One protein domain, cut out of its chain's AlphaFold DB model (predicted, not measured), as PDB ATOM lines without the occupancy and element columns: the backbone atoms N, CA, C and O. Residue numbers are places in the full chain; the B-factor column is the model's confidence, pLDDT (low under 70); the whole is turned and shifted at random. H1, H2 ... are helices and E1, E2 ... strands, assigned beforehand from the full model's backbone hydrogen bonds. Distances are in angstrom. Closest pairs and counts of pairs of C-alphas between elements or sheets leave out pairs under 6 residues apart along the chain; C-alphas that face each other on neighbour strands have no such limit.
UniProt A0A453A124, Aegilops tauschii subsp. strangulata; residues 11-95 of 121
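What this domain is: This is residues 11 to 95 of the 121 residues of a protein of Aegilops tauschii subsp. strangulata (UniProt A0A453A124). The long helix H2 runs past one side of a layer made by the antiparallel strand hairpin E1 and E2 and the helix pair H1 and H4; short H3 comes between H2 and H4. The 85 printed residues, of mixed class, have two named strands, then four named helices. The whole is compact, radius of gyration of the C-alphas 13.3 A, spanning 38 by 31 by 17 A.

How they stand to each other: E1, residues 11 to 16, and E2, residues 22 to 27, form an antiparallel hairpin; N 13 and O 25 are 2.9 A apart, within hydrogen-bond range. H1, residues 29 to 39, touches H4, residues 88 to 94, opposite ways at a shallow tilt of 21 degrees; their closest C-alphas, Leu 35 and Glu 89, are 6.7 A apart. H2, residues 61 to 79, and H1 are near each other, with 10 pairs of C-alphas within 10 A. With residues 78 to 79 alone, H2 only just touches H3, residues 82 to 85, only at the corner, with 3 pairs of C-alphas within 8 A, the closest those of Leu 79 and Ser 85, 4.7 A. Every O i to N i+4 pair is within hydrogen-bond range in H1, H2 and H4; H3 is too short for one.

Where its parts are: E1 begins at C-alpha 11 (79.208, 116.315, 118.739). H2 is 27.1 A long, E2 16.4 A, E1 16.2 A and H1 15.5 A. H4 ends at C-alpha 94 (70.684, 124.990, 120.999).

The domain as a whole: The printed part has no cut; the link H1 to H2, residues 40 to 60, is long. Residues 53 to 57 have pLDDT under 70.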
ATOM      1  N   TYR A  11      78.552 115.018 118.763       91.62
ATOM      2  CA  TYR A  11      79.208 116.315 118.739       91.62
ATOM      3  C   TYR A  11      78.777 117.102 119.975       91.62
ATOM      4  O   TYR A  11      77.579 117.196 120.261       91.62
ATOM      5  N   SER A  12      79.750 117.642 120.706       94.19
ATOM      6  CA  SER A  12      79.502 118.605 121.777       94.19
ATOM      7  C   SER A  12      79.558 120.007 121.185       94.19
ATOM      8  O   SER A  12      80.568 120.367 120.587       94.19
ATOM      9  N   VAL A  13      78.485 120.780 121.331       94.19
ATOM     10  CA  VAL A  13      78.423 122.180 120.891       94.19
ATOM     11  C   VAL A  13      78.426 123.058 122.130       94.19
ATOM     12  O   VAL A  13      77.534 122.928 122.968       94.19
ATOM     13  N   SER A  14      79.418 123.935 122.236       95.75
ATOM     14  CA  SER A  14      79.462 124.977 123.261       95.75
ATOM     15  C   SER A  14      78.678 126.188 122.773       95.75
ATOM     16  O   SER A  14      78.940 126.697 121.685       95.75
ATOM     17  N   VAL A  15      77.712 126.632 123.567       95.06
ATOM     18  CA  VAL A  15      76.856 127.780 123.262       95.06
ATOM     19  C   VAL A  15      77.131 128.858 124.295       95.06
ATOM     20  O   VAL A  15      77.206 128.550 125.482       95.06
ATOM     21  N   THR A  16      77.262 130.099 123.836       95.12
ATOM     22  CA  THR A  16      77.380 131.287 124.683       95.12
ATOM     23  C   THR A  16      76.323 132.289 124.243       95.12
ATOM     24  O   THR A  16      76.247 132.620 123.059       95.12
ATOM     25  N   ASP A  17      75.484 132.737 125.175       91.62
ATOM     26  CA  ASP A  17      74.455 133.737 124.901       91.62
ATOM     27  C   ASP A  17      74.999 135.176 124.993       91.62
ATOM     28  O   ASP A  17      76.148 135.425 125.366       91.62
ATOM     29  N   ALA A  18      74.149 136.152 124.668       90.19
ATOM     30  CA  ALA A  18      74.496 137.571 124.745       90.19
ATOM     31  C   ALA A  18      74.777 138.065 126.182       90.19
ATOM     32  O   ALA A  18      75.415 139.100 126.359       90.19
ATOM     33  N   ASN A  19      74.332 137.325 127.200       93.94
ATOM     34  CA  ASN A  19      74.548 137.623 128.615       93.94
ATOM     35  C   ASN A  19      75.812 136.936 129.163       93.94
ATOM     36  O   ASN A  19      76.037 136.941 130.372       93.94
ATOM     37  N   SER A  20      76.645 136.355 128.290       93.69
ATOM     38  CA  SER A  20      77.838 135.575 128.645       93.69
ATOM     39  C   SER A  20      77.557 134.292 129.439       93.69
ATOM     40  O   SER A  20      78.490 133.679 129.965       93.69
ATOM     41  N   ASN A  21      76.308 133.821 129.488       94.94
ATOM     42  CA  ASN A  21      76.019 132.482 129.995       94.94
ATOM     43  C   ASN A  21      76.477 131.462 128.959       94.94
ATOM     44  O   ASN A  21      76.240 131.638 127.764       94.94
ATOM     45  N   SER A  22      77.114 130.386 129.412       95.19
ATOM     46  CA  SER A  22      77.603 129.336 128.523       95.19
ATOM     47  C   SER A  22      77.167 127.954 128.981       95.19
ATOM     48  O   SER A  22      77.148 127.659 130.175       95.19
ATOM     49  N   TRP A  23      76.844 127.093 128.022       94.44
ATOM     50  CA  TRP A  23      76.493 125.695 128.261       94.44
ATOM     51  C   TRP A  23      76.980 124.810 127.113       94.44
ATOM     52  O   TRP A  23      77.496 125.281 126.100       94.44
ATOM     53  N   SER A  24      76.847 123.496 127.276       94.19
ATOM     54  CA  SER A  24      77.193 122.528 126.239       94.19
ATOM     55  C   SER A  24      76.033 121.584 125.976       94.19
ATOM     56  O   SER A  24      75.417 121.067 126.906       94.19
ATOM     57  N   ILE A  25      75.759 121.328 124.700       93.69
ATOM     58  CA  ILE A  25      74.748 120.365 124.254       93.69
ATOM     59  C   ILE A  25      75.396 119.224 123.476       93.69
ATOM     60  O   ILE A  25      76.381 119.409 122.763       93.69
ATOM     61  N   LYS A  26      74.799 118.036 123.561       92.44
ATOM     62  CA  LYS A  26      75.191 116.864 122.769       92.44
ATOM     63  C   LYS A  26      74.238 116.694 121.584       92.44
ATOM     64  O   LYS A  26      73.022 116.573 121.767       92.44
ATOM     65  N   ARG A  27      74.768 116.648 120.357       92.31
ATOM     66  CA  ARG A  27      73.984 116.448 119.124       92.31
ATOM     67  C   ARG A  27      74.639 115.414 118.213       92.31
ATOM     68  O   ARG A  27      75.851 115.381 118.044       92.31
ATOM     69  N   ARG A  28      73.829 114.547 117.603       91.81
ATOM     70  CA  ARG A  28      74.285 113.630 116.545       91.81
ATOM     71  C   ARG A  28      74.138 114.301 115.193       91.81
ATOM     72  O   ARG A  28      73.268 115.150 115.048       91.81
ATOM     73  N   PHE A  29      74.880 113.844 114.185       90.88
ATOM     74  CA  PHE A  29      74.745 114.376 112.822       90.88
ATOM     75  C   PHE A  29      73.286 114.388 112.328       90.88
ATOM     76  O   PHE A  29      72.820 115.400 111.822       90.88
ATOM     77  N   ARG A  30      72.512 113.333 112.617       89.81
ATOM     78  CA  ARG A  30      71.073 113.274 112.298       89.81
ATOM     79  C   ARG A  30      70.224 114.398 112.911       89.81
ATOM     80  O   ARG A  30      69.171 114.721 112.383       89.81
ATOM     81  N   HIS A  31      70.642 114.964 114.046       93.25
ATOM     82  CA  HIS A  31      69.947 116.097 114.662       93.25
ATOM     83  C   HIS A  31      70.192 117.371 113.839       93.25
ATOM     84  O   HIS A  31      69.274 118.163 113.675       93.25
ATOM     85  N   PHE A  32      71.390 117.531 113.262       95.31
ATOM     86  CA  PHE A  32      71.677 118.607 112.309       95.31
ATOM     87  C   PHE A  32      70.930 118.409 110.982       95.31
ATOM     88  O   PHE A  32      70.431 119.385 110.434       95.31
ATOM     89  N   GLU A  33      70.805 117.166 110.494       94.25
ATOM     90  CA  GLU A  33      69.982 116.842 109.312       94.25
ATOM     91  C   GLU A  33      68.519 117.269 109.517       94.25
ATOM     92  O   GLU A  33      67.929 117.909 108.647       94.25
ATOM     93  N   GLU A  34      67.948 116.967 110.686       94.69
ATOM     94  CA  GLU A  34      66.571 117.332 111.026       94.69
ATOM     95  C   GLU A  34      66.385 118.848 111.184       94.69
ATOM     96  O   GLU A  34      65.441 119.396 110.615       94.69
ATOM     97  N   LEU A  35      67.300 119.539 111.878       96.31
ATOM     98  CA  LEU A  35      67.289 121.003 111.950       96.31
ATOM     99  C   LEU A  35      67.333 121.604 110.539       96.31
ATOM    100  O   LEU A  35      66.459 122.382 110.174       96.31
ATOM    101  N   HIS A  36      68.310 121.200 109.724       96.38
ATOM    102  CA  HIS A  36      68.471 121.677 108.351       96.38
ATOM    103  C   HIS A  36      67.199 121.481 107.519       96.38
ATOM    104  O   HIS A  36      66.800 122.378 106.783       96.38
ATOM    105  N   ARG A  37      66.532 120.327 107.654       95.38
ATOM    106  CA  ARG A  37      65.267 120.038 106.968       95.38
ATOM    107  C   ARG A  37      64.159 121.011 107.373       95.38
ATOM    108  O   ARG A  37      63.472 121.502 106.489       95.38
ATOM    109  N   ARG A  38      63.990 121.287 108.671       95.25
ATOM    110  CA  ARG A  38      62.967 122.231 109.164       95.25
ATOM    111  C   ARG A  38      63.241 123.660 108.711       95.25
ATOM    112  O   ARG A  38      62.320 124.384 108.363       95.25
ATOM    113  N   LEU A  39      64.513 124.043 108.653       96.06
ATOM    114  CA  LEU A  39      64.904 125.390 108.256       96.06
ATOM    115  C   LEU A  39      64.677 125.696 106.770       96.06
ATOM    116  O   LEU A  39      64.594 126.864 106.405       96.06
ATOM    117  N   LYS A  40      64.522 124.679 105.913       95.12
ATOM    118  CA  LYS A  40      64.188 124.878 104.492       95.12
ATOM    119  C   LYS A  40      62.816 125.507 104.255       95.12
ATOM    120  O   LYS A  40      62.586 126.003 103.158       95.12
ATOM    121  N   GLU A  41      61.940 125.518 105.257       93.06
ATOM    122  CA  GLU A  41      60.652 126.218 105.185       93.06
ATOM    123  C   GLU A  41      60.820 127.751 105.217       93.06
ATOM    124  O   GLU A  41      59.915 128.485 104.820       93.06
ATOM    125  N   TYR A  42      61.979 128.259 105.654       93.38
ATOM    126  CA  TYR A  42      62.270 129.691 105.703       93.38
ATOM    127  C   TYR A  42      62.867 130.164 104.370       93.38
ATOM    128  O   TYR A  42      63.964 129.732 104.011       93.38
ATOM    129  N   PRO A  43      62.238 131.115 103.653       91.94
ATOM    130  CA  PRO A  43      62.722 131.566 102.342       91.94
ATOM    131  C   PRO A  43      64.136 132.165 102.347       91.94
ATOM    132  O   PRO A  43      64.804 132.200 101.320       91.94
ATOM    133  N   GLN A  44      64.590 132.673 103.495       91.19
ATOM    134  CA  GLN A  44      65.899 133.315 103.659       91.19
ATOM    135  C   GLN A  44      67.013 132.289 103.915       91.19
ATOM    136  O   GLN A  44      68.196 132.633 103.921       91.19
ATOM    137  N   TYR A  45      66.646 131.030 104.157       94.69
ATOM    138  CA  TYR A  45      67.577 129.968 104.477       94.69
ATOM    139  C   TYR A  45      68.148 129.330 103.206       94.69
ATOM    140  O   TYR A  45      67.437 128.706 102.424       94.69
ATOM    141  N   SER A  46      69.461 129.462 103.016       93.81
ATOM    142  CA  SER A  46      70.171 128.982 101.817       93.81
ATOM    143  C   SER A  46      71.467 128.225 102.132       93.81
ATOM    144  O   SER A  46      72.300 128.011 101.255       93.81
ATOM    145  N   LEU A  47      71.657 127.801 103.385       95.19
ATOM    146  CA  LEU A  47      72.873 127.096 103.791       95.19
ATOM    147  C   LEU A  47      72.886 125.645 103.313       95.19
ATOM    148  O   LEU A  47      71.850 124.989 103.204       95.19
ATOM    149  N   HIS A  48      74.092 125.118 103.118       92.94
ATOM    150  CA  HIS A  48      74.321 123.710 102.823       92.94
ATOM    151  C   HIS A  48      74.803 122.977 104.073       92.94
ATOM    152  O   HIS A  48      75.745 123.412 104.737       92.94
ATOM    153  N   LEU A  49      74.165 121.850 104.382       91.00
ATOM    154  CA  LEU A  49      74.654 120.943 105.412       91.00
ATOM    155  C   LEU A  49      75.803 120.086 104.844       91.00
ATOM    156  O   LEU A  49      75.723 119.684 103.678       91.00
ATOM    157  N   PRO A  50      76.844 119.762 105.635       84.44
ATOM    158  CA  PRO A  50      77.922 118.887 105.185       84.44
ATOM    159  C   PRO A  50      77.376 117.549 104.672       84.44
ATOM    160  O   PRO A  50      76.468 116.987 105.294       84.44
ATOM    161  N   PRO A  51      77.898 117.010 103.559       78.06
ATOM    162  CA  PRO A  51      77.382 115.777 102.991       78.06
ATOM    163  C   PRO A  51      77.600 114.601 103.941       78.06
ATOM    164  O   PRO A  51      78.610 114.472 104.641       78.06
ATOM    165  N   LYS A  52      76.639 113.682 103.934       72.25
ATOM    166  CA  LYS A  52      76.790 112.402 104.613       72.25
ATOM    167  C   LYS A  52      77.820 111.573 103.844       72.25
ATOM    168  O   LYS A  52      77.649 111.306 102.660       72.25
ATOM    169  N   HIS A  53      78.896 111.163 104.508       67.94
ATOM    170  CA  HIS A  53      79.845 110.223 103.913       67.94
ATOM    171  C   HIS A  53      79.178 108.843 103.861       67.94
ATOM    172  O   HIS A  53      79.029 108.193 104.892       67.94
ATOM    173  N   PHE A  54      78.727 108.425 102.675       57.91
ATOM    174  CA  PHE A  54      78.081 107.122 102.463       57.91
ATOM    175  C   PHE A  54      79.084 105.982 102.214       57.91
ATOM    176  O   PHE A  54      78.716 104.821 102.358       57.91
ATOM    177  N   LEU A  55      80.335 106.303 101.859       53.53
ATOM    178  CA  LEU A  55      81.372 105.327 101.487       53.53
ATOM    179  C   LEU A  55      82.422 105.077 102.584       53.53
ATOM    180  O   LEU A  55      83.051 104.025 102.597       53.53
ATOM    181  N   SER A  56      82.607 106.018 103.514       59.91
ATOM    182  CA  SER A  56      83.532 105.889 104.647       59.91
ATOM    183  C   SER A  56      82.751 105.644 105.932       59.91
ATOM    184  O   SER A  56      81.678 106.225 106.115       59.91
ATOM    185  N   SER A  57      83.288 104.820 106.841       67.62
ATOM    186  CA  SER A  57      82.692 104.646 108.168       67.62
ATOM    187  C   SER A  57      82.539 106.019 108.826       67.62
ATOM    188  O   SER A  57      83.506 106.759 109.003       67.62
ATOM    189  N   GLY A  58      81.306 106.386 109.185       71.62
ATOM    190  CA  GLY A  58      81.001 107.680 109.799       71.62
ATOM    191  C   GLY A  58      81.645 107.894 111.175       71.62
ATOM    192  O   GLY A  58      81.462 108.972 111.742       71.62
ATOM    193  N   LEU A  59      82.354 106.878 111.680       80.69
ATOM    194  CA  LEU A  59      83.099 106.832 112.936       80.69
ATOM    195  C   LEU A  59      84.616 106.989 112.756       80.69
ATOM    196  O   LEU A  59      85.311 107.103 113.761       80.69
ATOM    197  N   GLU A  60      85.136 107.003 111.522       85.06
ATOM    198  CA  GLU A  60      86.558 107.286 111.285       85.06
ATOM    199  C   GLU A  60      86.928 108.640 111.890       85.06
ATOM    200  O   GLU A  60      86.257 109.643 111.641       85.06
ATOM    201  N   VAL A  61      88.010 108.686 112.670       84.19
ATOM    202  CA  VAL A  61      88.410 109.884 113.429       84.19
ATOM    203  C   VAL A  61      88.592 111.096 112.512       84.19
ATOM    204  O   VAL A  61      88.150 112.193 112.852       84.19
ATOM    205  N   SER A  62      89.186 110.901 111.332       86.88
ATOM    206  CA  SER A  62      89.360 111.952 110.322       86.88
ATOM    207  C   SER A  62      88.020 112.486 109.812       86.88
ATOM    208  O   SER A  62      87.815 113.696 109.778       86.88
ATOM    209  N   VAL A  63      87.073 111.596 109.501       86.06
ATOM    210  CA  VAL A  63      85.720 111.944 109.044       86.06
ATOM    211  C   VAL A  63      84.929 112.653 110.145       86.06
ATOM    212  O   VAL A  63      84.214 113.617 109.872       86.06
ATOM    213  N   VAL A  64      85.038 112.196 111.396       88.00
ATOM    214  CA  VAL A  64      84.360 112.814 112.545       88.00
ATOM    215  C   VAL A  64      84.913 114.212 112.808       88.00
ATOM    216  O   VAL A  64      84.119 115.131 113.003       88.00
ATOM    217  N   ARG A  65      86.241 114.385 112.772       89.25
ATOM    218  CA  ARG A  65      86.907 115.680 112.968       89.25
ATOM    219  C   ARG A  65      86.574 116.664 111.851       89.25
ATOM    220  O   ARG A  65      86.166 117.781 112.150       89.25
ATOM    221  N   GLU A  66      86.674 116.242 110.595       90.88
ATOM    222  CA  GLU A  66      86.322 117.095 109.456       90.88
ATOM    223  C   GLU A  66      84.862 117.539 109.540       90.88
ATOM    224  O   GLU A  66      84.544 118.726 109.468       90.88
ATOM    225  N   ARG A  67      83.955 116.596 109.824       91.19
ATOM    226  CA  ARG A  67      82.543 116.921 110.016       91.19
ATOM    227  C   ARG A  67      82.325 117.868 111.196       91.19
ATOM    228  O   ARG A  67      81.463 118.729 111.097       91.19
ATOM    229  N   CYS A  68      83.085 117.743 112.284       91.62
ATOM    230  CA  CYS A  68      83.005 118.664 113.420       91.62
ATOM    231  C   CYS A  68      83.296 120.110 112.992       91.62
ATOM    232  O   CYS A  68      82.503 120.999 113.295       91.62
ATOM    233  N   ASN A  69      84.368 120.329 112.229       92.94
ATOM    234  CA  ASN A  69      84.738 121.656 111.727       92.94
ATOM    235  C   ASN A  69      83.660 122.233 110.800       92.94
ATOM    236  O   ASN A  69      83.255 123.386 110.938       92.94
ATOM    237  N   LEU A  70      83.145 121.417 109.879       94.50
ATOM    238  CA  LEU A  70      82.108 121.855 108.947       94.50
ATOM    239  C   LEU A  70      80.775 122.159 109.650       94.50
ATOM    240  O   LEU A  70      80.063 123.077 109.245       94.50
ATOM    241  N   LEU A  71      80.431 121.415 110.707       95.69
ATOM    242  CA  LEU A  71      79.243 121.682 111.524       95.69
ATOM    243  C   LEU A  71      79.382 122.971 112.346       95.69
ATOM    244  O   LEU A  71      78.398 123.695 112.489       95.69
ATOM    245  N   ASP A  72      80.581 123.280 112.844       95.31
ATOM    246  CA  ASP A  72      80.866 124.549 113.526       95.31
ATOM    247  C   ASP A  72      80.684 125.746 112.577       95.31
ATOM    248  O   ASP A  72      79.943 126.682 112.885       95.31
ATOM    249  N   ILE A  73      81.258 125.672 111.371       96.25
ATOM    250  CA  ILE A  73      81.071 126.690 110.323       96.25
ATOM    251  C   ILE A  73      79.587 126.834 109.961       96.25
ATOM    252  O   ILE A  73      79.073 127.949 109.864       96.25
ATOM    253  N   TYR A  74      78.881 125.713 109.793       96.88
ATOM    254  CA  TYR A  74      77.450 125.700 109.500       96.88
ATOM    255  C   TYR A  74      76.635 126.434 110.575       96.88
ATOM    256  O   TYR A  74      75.814 127.283 110.227       96.88
ATOM    257  N   LEU A  75      76.869 126.158 111.865       97.00
ATOM    258  CA  LEU A  75      76.158 126.823 112.963       97.00
ATOM    259  C   LEU A  75      76.489 128.316 113.044       97.00
ATOM    260  O   LEU A  75      75.590 129.129 113.242       97.00
ATOM    261  N   LYS A  76      77.753 128.698 112.843       96.00
ATOM    262  CA  LYS A  76      78.148 130.113 112.822       96.00
ATOM    263  C   LYS A  76      77.430 130.873 111.713       96.00
ATOM    264  O   LYS A  76      76.840 131.912 111.989       96.00
ATOM    265  N   ASN A  77      77.408 130.327 110.498       96.62
ATOM    266  CA  ASN A  77      76.703 130.925 109.362       96.62
ATOM    267  C   ASN A  77      75.186 130.966 109.583       96.62
ATOM    268  O   ASN A  77      74.540 131.950 109.238       96.62
ATOM    269  N   LEU A  78      74.622 129.918 110.189       96.44
ATOM    270  CA  LEU A  78      73.206 129.841 110.544       96.44
ATOM    271  C   LEU A  78      72.791 130.996 111.459       96.44
ATOM    272  O   LEU A  78      71.760 131.625 111.233       96.44
ATOM    273  N   LEU A  79      73.619 131.299 112.460       95.69
ATOM    274  CA  LEU A  79      73.359 132.364 113.424       95.69
ATOM    275  C   LEU A  79      73.491 133.779 112.835       95.69
ATOM    276  O   LEU A  79      72.977 134.721 113.433       95.69
ATOM    277  N   GLN A  80      74.107 133.937 111.657       95.94
ATOM    278  CA  GLN A  80      74.172 135.224 110.949       95.94
ATOM    279  C   GLN A  80      72.890 135.573 110.180       95.94
ATOM    280  O   GLN A  80      72.763 136.700 109.709       95.94
ATOM    281  N   ILE A  81      71.940 134.643 110.026       95.69
ATOM    282  CA  ILE A  81      70.681 134.882 109.303       95.69
ATOM    283  C   ILE A  81      69.612 135.316 110.321       95.69
ATOM    284  O   ILE A  81      69.089 134.449 111.018       95.69
ATOM    285  N   PRO A  82      69.218 136.604 110.418       92.88
ATOM    286  CA  PRO A  82      68.455 137.110 111.570       92.88
ATOM    287  C   PRO A  82      67.107 136.412 111.805       92.88
ATOM    288  O   PRO A  82      66.761 136.067 112.934       92.88
ATOM    289  N   THR A  83      66.348 136.167 110.731       92.75
ATOM    290  CA  THR A  83      65.041 135.491 110.805       92.75
ATOM    291  C   THR A  83      65.176 134.039 111.257       92.75
ATOM    292  O   THR A  83      64.338 133.538 111.999       92.75
ATOM    293  N   VAL A  84      66.247 133.369 110.831       94.56
ATOM    294  CA  VAL A  84      66.492 131.958 111.132       94.56
ATOM    295  C   VAL A  84      67.121 131.797 112.514       94.56
ATOM    296  O   VAL A  84      66.716 130.924 113.269       94.56
ATOM    297  N   SER A  85      68.067 132.651 112.899       94.75
ATOM    298  CA  SER A  85      68.707 132.586 114.216       94.75
ATOM    299  C   SER A  85      67.732 132.853 115.365       94.75
ATOM    300  O   SER A  85      67.944 132.369 116.473       94.75
ATOM    301  N   SER A  86      66.634 133.559 115.087       92.75
ATOM    302  CA  SER A  86      65.584 133.870 116.061       92.75
ATOM    303  C   SER A  86      64.418 132.871 116.064       92.75
ATOM    304  O   SER A  86      63.476 133.053 116.835       92.75
ATOM    305  N   CYS A  87      64.435 131.836 115.214       94.62
ATOM    306  CA  CYS A  87      63.335 130.872 115.136       94.62
ATOM    307  C   CYS A  87      63.381 129.823 116.259       94.62
ATOM    308  O   CYS A  87      64.429 129.555 116.858       94.62
ATOM    309  N   ILE A  88      62.226 129.207 116.530       94.12
ATOM    310  CA  ILE A  88      62.074 128.230 117.614       94.12
ATOM    311  C   ILE A  88      62.904 126.966 117.367       94.12
ATOM    312  O   ILE A  88      63.394 126.360 118.311       94.12
ATOM    313  N   GLU A  89      63.124 126.591 116.111       95.38
ATOM    314  CA  GLU A  89      63.888 125.416 115.715       95.38
ATOM    315  C   GLU A  89      65.363 125.549 116.097       95.38
ATOM    316  O   GLU A  89      65.956 124.584 116.581       95.38
ATOM    317  N   VAL A  90      65.952 126.735 115.902       95.44
ATOM    318  CA  VAL A  90      67.341 127.024 116.292       95.44
ATOM    319  C   VAL A  90      67.457 127.123 117.808       95.44
ATOM    320  O   VAL A  90      68.362 126.517 118.382       95.44
ATOM    321  N   TRP A  91      66.518 127.808 118.464       93.88
ATOM    322  CA  TRP A  91      66.467 127.890 119.925       93.88
ATOM    323  C   TRP A  91      66.344 126.512 120.589       93.88
ATOM    324  O   TRP A  91      67.141 126.177 121.465       93.88
ATOM    325  N   ASP A  92      65.401 125.681 120.142       95.00
ATOM    326  CA  ASP A  92      65.225 124.312 120.631       95.00
ATOM    327  C   ASP A  92      66.468 123.461 120.335       95.00
ATOM    328  O   ASP A  92      66.956 122.739 121.202       95.00
ATOM    329  N   PHE A  93      67.065 123.597 119.145       95.88
ATOM    330  CA  PHE A  93      68.297 122.879 118.827       95.88
ATOM    331  C   PHE A  93      69.454 123.237 119.759       95.88
ATOM    332  O   PHE A  93      70.199 122.332 120.139       95.88
ATOM    333  N   LEU A  94      69.602 124.509 120.139       95.12
ATOM    334  CA  LEU A  94      70.684 124.990 120.999       95.12
ATOM    335  C   LEU A  94      70.420 124.793 122.502       95.12
ATOM    336  O   LEU A  94      71.345 124.932 123.299       95.12
ATOM    337  N   SER A  95      69.200 124.426 122.897       92.81
ATOM    338  CA  SER A  95      68.808 124.287 124.303       92.81
ATOM    339  C   SER A  95      69.288 122.982 124.958       92.81
ATOM    340  O   SER A  95      69.286 121.906 124.341       92.81
TER     341      SER A  95